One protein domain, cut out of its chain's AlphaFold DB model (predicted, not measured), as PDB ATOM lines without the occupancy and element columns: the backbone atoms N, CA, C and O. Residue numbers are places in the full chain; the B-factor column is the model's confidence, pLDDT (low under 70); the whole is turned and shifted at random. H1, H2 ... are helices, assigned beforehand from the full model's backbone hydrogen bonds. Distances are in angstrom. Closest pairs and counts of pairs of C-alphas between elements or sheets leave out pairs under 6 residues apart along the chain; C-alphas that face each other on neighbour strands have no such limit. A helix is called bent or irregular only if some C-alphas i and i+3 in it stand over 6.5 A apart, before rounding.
ATOM      1  N   ASN A  82     238.401 194.477 244.211       53.00
ATOM      2  CA  ASN A  82     239.108 195.651 243.676       53.00
ATOM      3  C   ASN A  82     240.197 195.416 242.614       53.00
ATOM      4  O   ASN A  82     240.177 196.095 241.585       53.00
ATOM      5  N   SER A  83     241.157 194.511 242.819       56.75
ATOM      6  CA  SER A  83     242.340 194.425 241.941       56.75
ATOM      7  C   SER A  83     242.107 193.602 240.672       56.75
ATOM      8  O   SER A  83     242.465 194.070 239.592       56.75
ATOM      9  N   LEU A  84     241.462 192.430 240.760       56.38
ATOM     10  CA  LEU A  84     241.188 191.593 239.584       56.38
ATOM     11  C   LEU A  84     240.115 192.184 238.683       56.38
ATOM     12  O   LEU A  84     240.288 192.164 237.476       56.38
ATOM     13  N   SER A  85     239.042 192.761 239.225       64.00
ATOM     14  CA  SER A  85     238.027 193.441 238.409       64.00
ATOM     15  C   SER A  85     238.628 194.604 237.616       64.00
ATOM     16  O   SER A  85     238.303 194.795 236.447       64.00
ATOM     17  N   ARG A  86     239.561 195.344 238.231       66.50
ATOM     18  CA  ARG A  86     240.320 196.394 237.549       66.50
ATOM     19  C   ARG A  86     241.263 195.805 236.502       66.50
ATOM     20  O   ARG A  86     241.260 196.280 235.374       66.50
ATOM     21  N   LEU A  87     242.020 194.760 236.841       68.56
ATOM     22  CA  LEU A  87     242.946 194.099 235.919       68.56
ATOM     23  C   LEU A  87     242.213 193.465 234.728       68.56
ATOM     24  O   LEU A  87     242.669 193.589 233.602       68.56
ATOM     25  N   MET A  88     241.051 192.846 234.942       73.12
ATOM     26  CA  MET A  88     240.216 192.280 233.880       73.12
ATOM     27  C   MET A  88     239.707 193.365 232.932       73.12
ATOM     28  O   MET A  88     239.835 193.206 231.725       73.12
ATOM     29  N   LEU A  89     239.192 194.486 233.446       75.56
ATOM     30  CA  LEU A  89     238.754 195.600 232.595       75.56
ATOM     31  C   LEU A  89     239.921 196.304 231.888       75.56
ATOM     32  O   LEU A  89     239.791 196.704 230.736       75.56
ATOM     33  N   GLN A  90     241.083 196.407 232.532       77.00
ATOM     34  CA  GLN A  90     242.301 196.907 231.890       77.00
ATOM     35  C   GLN A  90     242.787 195.956 230.789       77.00
ATOM     36  O   GLN A  90     243.180 196.409 229.717       77.00
ATOM     37  N   ASN A  91     242.692 194.644 231.002       79.12
ATOM     38  CA  ASN A  91     243.005 193.641 229.987       79.12
ATOM     39  C   ASN A  91     241.988 193.665 228.833       79.12
ATOM     40  O   ASN A  91     242.376 193.454 227.684       79.12
ATOM     41  N   LEU A  92     240.718 193.987 229.108       79.69
ATOM     42  CA  LEU A  92     239.678 194.195 228.092       79.69
ATOM     43  C   LEU A  92     239.966 195.397 227.183       79.69
ATOM     44  O   LEU A  92     239.522 195.407 226.039       79.69
ATOM     45  N   ARG A  93     240.757 196.373 227.647       80.81
ATOM     46  CA  ARG A  93     241.250 197.487 226.822       80.81
ATOM     47  C   ARG A  93     242.331 197.060 225.809       80.81
ATOM     48  O   ARG A  93     242.726 197.867 224.976       80.81
ATOM     49  N   SER A  94     242.844 195.827 225.853       83.00
ATOM     50  CA  SER A  94     243.862 195.369 224.894       83.00
ATOM     51  C   SER A  94     243.272 195.019 223.521       83.00
ATOM     52  O   SER A  94     242.195 194.426 223.427       83.00
ATOM     53  N   ASP A  95     244.019 195.311 222.449       79.19
ATOM     54  CA  ASP A  95     243.597 195.017 221.068       79.19
ATOM     55  C   ASP A  95     243.316 193.519 220.848       79.19
ATOM     56  O   ASP A  95     242.377 193.152 220.143       79.19
ATOM     57  N   ASN A  96     244.081 192.646 221.510       83.12
ATOM     58  CA  ASN A  96     243.894 191.196 221.434       83.12
ATOM     59  C   ASN A  96     242.522 190.765 221.970       83.12
ATOM     60  O   ASN A  96     241.877 189.895 221.388       83.12
ATOM     61  N   HIS A  97     242.062 191.382 223.063       83.69
ATOM     62  CA  HIS A  97     240.751 191.083 223.636       83.69
ATOM     63  C   HIS A  97     239.618 191.633 222.780       83.69
ATOM     64  O   HIS A  97     238.605 190.963 222.615       83.69
ATOM     65  N   PHE A  98     239.795 192.819 222.195       85.19
ATOM     66  CA  PHE A  98     238.818 193.368 221.258       85.19
ATOM     67  C   PHE A  98     238.608 192.434 220.054       85.19
ATOM     68  O   PHE A  98     237.470 192.161 219.677       85.19
ATOM     69  N   ILE A  99     239.687 191.873 219.497       85.62
ATOM     70  CA  ILE A  99     239.608 190.896 218.399       85.62
ATOM     71  C   ILE A  99     238.917 189.602 218.850       85.62
ATOM     72  O   ILE A  99     238.083 189.080 218.112       85.62
ATOM     73  N   ALA A 100     239.226 189.101 220.050       86.81
ATOM     74  CA  ALA A 100     238.571 187.915 220.601       86.81
ATOM     75  C   ALA A 100     237.057 188.127 220.774       86.81
ATOM     76  O   ALA A 100     236.268 187.307 220.320       86.81
ATOM     77  N   ILE A 101     236.641 189.279 221.312       86.62
ATOM     78  CA  ILE A 101     235.223 189.638 221.464       86.62
ATOM     79  C   ILE A 101     234.515 189.696 220.106       86.62
ATOM     80  O   ILE A 101     233.379 189.245 219.989       86.62
ATOM     81  N   LEU A 102     235.166 190.228 219.066       87.38
ATOM     82  CA  LEU A 102     234.607 190.224 217.710       87.38
ATOM     83  C   LEU A 102     234.490 188.810 217.122       87.38
ATOM     84  O   LEU A 102     233.560 188.543 216.357       87.38
ATOM     85  N   ALA A 103     235.421 187.911 217.453       87.31
ATOM     86  CA  ALA A 103     235.356 186.514 217.038       87.31
ATOM     87  C   ALA A 103     234.163 185.803 217.694       87.31
ATOM     88  O   ALA A 103     233.336 185.250 216.967       87.31
ATOM     89  N   ASP A 104     234.027 185.930 219.016       87.62
ATOM     90  CA  ASP A 104     232.937 185.348 219.809       87.62
ATOM     91  C   ASP A 104     231.572 185.918 219.391       87.62
ATOM     92  O   ASP A 104     230.622 185.183 219.123       87.62
ATOM     93  N   ALA A 105     231.469 187.244 219.244       86.75
ATOM     94  CA  ALA A 105     230.248 187.892 218.764       86.75
ATOM     95  C   ALA A 105     229.881 187.428 217.346       86.75
ATOM     96  O   ALA A 105     228.707 187.268 217.023       86.75
ATOM     97  N   GLY A 106     230.885 187.175 216.504       86.31
ATOM     98  CA  GLY A 106     230.695 186.626 215.170       86.31
ATOM     99  C   GLY A 106     230.221 185.171 215.146       86.31
ATOM    100  O   GLY A 106     229.637 184.770 214.142       86.31
ATOM    101  N   GLU A 107     230.483 184.395 216.196       89.19
ATOM    102  CA  GLU A 107     229.955 183.037 216.382       89.19
ATOM    103  C   GLU A 107     228.493 183.066 216.851       89.19
ATOM    104  O   GLU A 107     227.687 182.265 216.387       89.19
ATOM    105  N   MET A 108     228.127 184.045 217.688       87.38
ATOM    106  CA  MET A 108     226.763 184.220 218.216       87.38
ATOM    107  C   MET A 108     225.809 184.946 217.252       87.38
ATOM    108  O   MET A 108     224.598 184.742 217.304       87.38
ATOM    109  N   ALA A 109     226.327 185.789 216.354       86.75
ATOM    110  CA  ALA A 109     225.554 186.537 215.357       86.75
ATOM    111  C   ALA A 109     224.501 185.709 214.575       86.75
ATOM    112  O   ALA A 109     223.358 186.171 214.476       86.75
ATOM    113  N   PRO A 110     224.801 184.495 214.053       88.50
ATOM    114  CA  PRO A 110     223.806 183.681 213.351       88.50
ATOM    115  C   PRO A 110     222.643 183.223 214.241       88.50
ATOM    116  O   PRO A 110     221.535 183.067 213.735       88.50
ATOM    117  N   GLU A 111     222.848 183.044 215.550       89.38
ATOM    118  CA  GLU A 111     221.784 182.618 216.471       89.38
ATOM    119  C   GLU A 111     220.718 183.703 216.662       89.38
ATOM    120  O   GLU A 111     219.536 183.410 216.835       89.38
ATOM    121  N   ILE A 112     221.134 184.968 216.591       88.19
ATOM    122  CA  ILE A 112     220.268 186.138 216.770       88.19
ATOM    123  C   ILE A 112     219.837 186.780 215.443       88.19
ATOM    124  O   ILE A 112     219.234 187.853 215.460       88.19
ATOM    125  N   ASN A 113     220.116 186.139 214.297       85.25
ATOM    126  CA  ASN A 113     219.912 186.697 212.951       85.25
ATOM    127  C   ASN A 113     220.520 188.108 212.784       85.25
ATOM    128  O   ASN A 113     219.929 188.975 212.138       85.25
ATOM    129  N   ALA A 114     221.686 188.349 213.386       82.50
ATOM    130  CA  ALA A 114     222.430 189.594 213.235       82.50
ATOM    131  C   ALA A 114     223.509 189.456 212.154       82.50
ATOM    132  O   ALA A 114     224.110 188.392 211.990       82.50
ATOM    133  N   ASP A 115     223.775 190.542 211.428       80.12
ATOM    134  CA  ASP A 115     224.905 190.597 210.502       80.12
ATOM    135  C   ASP A 115     226.219 190.812 211.270       80.12
ATOM    136  O   ASP A 115     226.277 191.522 212.275       80.12
ATOM    137  N   LYS A 116     227.288 190.183 210.782       78.56
ATOM    138  CA  LYS A 116     228.641 190.265 211.340       78.56
ATOM    139  C   LYS A 116     229.394 191.504 210.842       78.56
ATOM    140  O   LYS A 116     230.439 191.848 211.395       78.56
ATOM    141  N   ASP A 144     237.617 204.222 209.099       77.75
ATOM    142  CA  ASP A 144     237.181 202.852 209.331       77.75
ATOM    143  C   ASP A 144     236.083 202.795 210.404       77.75
ATOM    144  O   ASP A 144     236.232 203.314 211.510       77.75
ATOM    145  N   THR A 145     234.952 202.178 210.065       75.94
ATOM    146  CA  THR A 145     233.776 202.080 210.938       75.94
ATOM    147  C   THR A 145     234.031 201.181 212.138       75.94
ATOM    148  O   THR A 145     233.536 201.471 213.228       75.94
ATOM    149  N   GLN A 146     234.846 200.136 211.966       82.50
ATOM    150  CA  GLN A 146     235.244 199.246 213.052       82.50
ATOM    151  C   GLN A 146     236.193 199.958 214.021       82.50
ATOM    152  O   GLN A 146     235.984 199.922 215.233       82.50
ATOM    153  N   GLU A 147     237.204 200.657 213.511       81.38
ATOM    154  CA  GLU A 147     238.122 201.433 214.344       81.38
ATOM    155  C   GLU A 147     237.433 202.604 215.058       81.38
ATOM    156  O   GLU A 147     237.721 202.882 216.224       81.38
ATOM    157  N   LYS A 148     236.450 203.232 214.407       83.88
ATOM    158  CA  LYS A 148     235.601 204.247 215.032       83.88
ATOM    159  C   LYS A 148     234.782 203.663 216.184       83.88
ATOM    160  O   LYS A 148     234.786 204.231 217.271       83.88
ATOM    161  N   TYR A 149     234.136 202.512 215.981       85.25
ATOM    162  CA  TYR A 149     233.433 201.795 217.050       85.25
ATOM    163  C   TYR A 149     234.381 201.425 218.201       85.25
ATOM    164  O   TYR A 149     234.052 201.630 219.371       85.25
ATOM    165  N   ARG A 150     235.585 200.942 217.878       85.25
ATOM    166  CA  ARG A 150     236.608 200.584 218.864       85.25
ATOM    167  C   ARG A 150     236.972 201.769 219.761       85.25
ATOM    168  O   ARG A 150     236.974 201.634 220.981       85.25
ATOM    169  N   ILE A 151     237.270 202.922 219.167       83.19
ATOM    170  CA  ILE A 151     237.789 204.085 219.898       83.19
ATOM    171  C   ILE A 151     236.662 204.871 220.578       83.19
ATOM    172  O   ILE A 151     236.744 205.145 221.774       83.19
ATOM    173  N   GLU A 152     235.605 205.228 219.844       85.62
ATOM    174  CA  GLU A 152     234.559 206.130 220.345       85.62
ATOM    175  C   GLU A 152     233.556 205.433 221.268       85.62
ATOM    176  O   GLU A 152     232.984 206.079 222.145       85.62
ATOM    177  N   PHE A 153     233.330 204.128 221.086       86.12
ATOM    178  CA  PHE A 153     232.349 203.381 221.870       86.12
ATOM    179  C   PHE A 153     233.007 202.379 222.814       86.12
ATOM    180  O   PHE A 153     232.846 202.503 224.027       86.12
ATOM    181  N   PHE A 154     233.752 201.401 222.290       88.12
ATOM    182  CA  PHE A 154     234.251 200.284 223.095       88.12
ATOM    183  C   PHE A 154     235.244 200.743 224.170       88.12
ATOM    184  O   PHE A 154     235.001 200.523 225.357       88.12
ATOM    185  N   TYR A 155     236.314 201.451 223.796       88.62
ATOM    186  CA  TYR A 155     237.280 201.972 224.769       88.62
ATOM    187  C   TYR A 155     236.669 203.008 225.702       88.62
ATOM    188  O   TYR A 155     236.919 202.950 226.901       88.62
ATOM    189  N   HIS A 156     235.797 203.881 225.202       88.94
ATOM    190  CA  HIS A 156     235.084 204.826 226.056       88.94
ATOM    191  C   HIS A 156     234.213 204.117 227.114       88.94
ATOM    192  O   HIS A 156     234.188 204.519 228.276       88.94
ATOM    193  N   LEU A 157     233.514 203.038 226.748       88.94
ATOM    194  CA  LEU A 157     232.702 202.247 227.674       88.94
ATOM    195  C   LEU A 157     233.569 201.528 228.713       88.94
ATOM    196  O   LEU A 157     233.258 201.586 229.905       88.94
ATOM    197  N   VAL A 158     234.656 200.885 228.280       88.06
ATOM    198  CA  VAL A 158     235.604 200.200 229.173       88.06
ATOM    199  C   VAL A 158     236.234 201.194 230.146       88.06
ATOM    200  O   VAL A 158     236.242 200.945 231.349       88.06
ATOM    201  N   ASP A 159     236.679 202.350 229.662       87.75
ATOM    202  CA  ASP A 159     237.291 203.393 230.485       87.75
ATOM    203  C   ASP A 159     236.312 203.950 231.517       87.75
ATOM    204  O   ASP A 159     236.664 204.116 232.684       87.75
TER     205      ASP A 159
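What this domain is: This is residues 82 to 116 and 144 to 159 of the 242 residues of an uncharacterized protein of Araneus ventricosus (UniProt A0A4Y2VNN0). The long helix H2 makes a corner with H1, and H3 passes near H2's first turns, its last residues beside the last turn of H1. The arrangement is open, with few contacts. The printed part has 51 residues with three named helices, H1, H2, H3 along the chain, and no named strand: all helix, loose, radius of gyration of the C-alphas 12.6 A, spanning 37 by 24 by 16 A.

Where its parts are: H2, residues 95 to 112, runs 25.3 A from C-alpha 95 at (243.597, 195.017, 221.068), with a kink of 29 degrees near residue 106. It is only just irregular: C-alphas 107 and 110 are 6.9 A apart. H1, residues 83 to 92, is 14.1 A long. H3, residues 145 to 159, runs 19.9 A to C-alpha 159 at (237.291, 203.393, 230.485); it is only just irregular, C-alphas 152 and 155 being 6.7 A apart.

How they stand to each other: H2 and H1 are close but not clearly touching, about perpendicular at 76 degrees; their closest C-alphas, Leu 92 and Phe 98, are 6.9 A apart. H2 and H3 are close but not clearly touching, closest C-alphas Phe 98 and Arg 150 at 7.9 A, and only just about perpendicular at 73 degrees. H1 and H3 only just touch, only at their ends, with 3 pairs of C-alphas within 8 A, H3 with residue 158 alone; the closest C-alphas are Leu 89 and Val 158, 6.5 A. They run opposite ways at a shallow tilt of 8 degrees. In H1 every O i to N i+4 pair is within hydrogen-bond range; in H2 11 of 14 and in H3 9 of 11 are.

The domain as a whole: The C-alphas farthest apart, Ser 83 and Asn 113, are 37.5 A apart. Residues 117 to 143 are cut out; C-alphas 116 and 144 are 15.3 A apart across the cut. The link H1 to H2 is tight. Residues 82 to 87 of the model are under pLDDT 70.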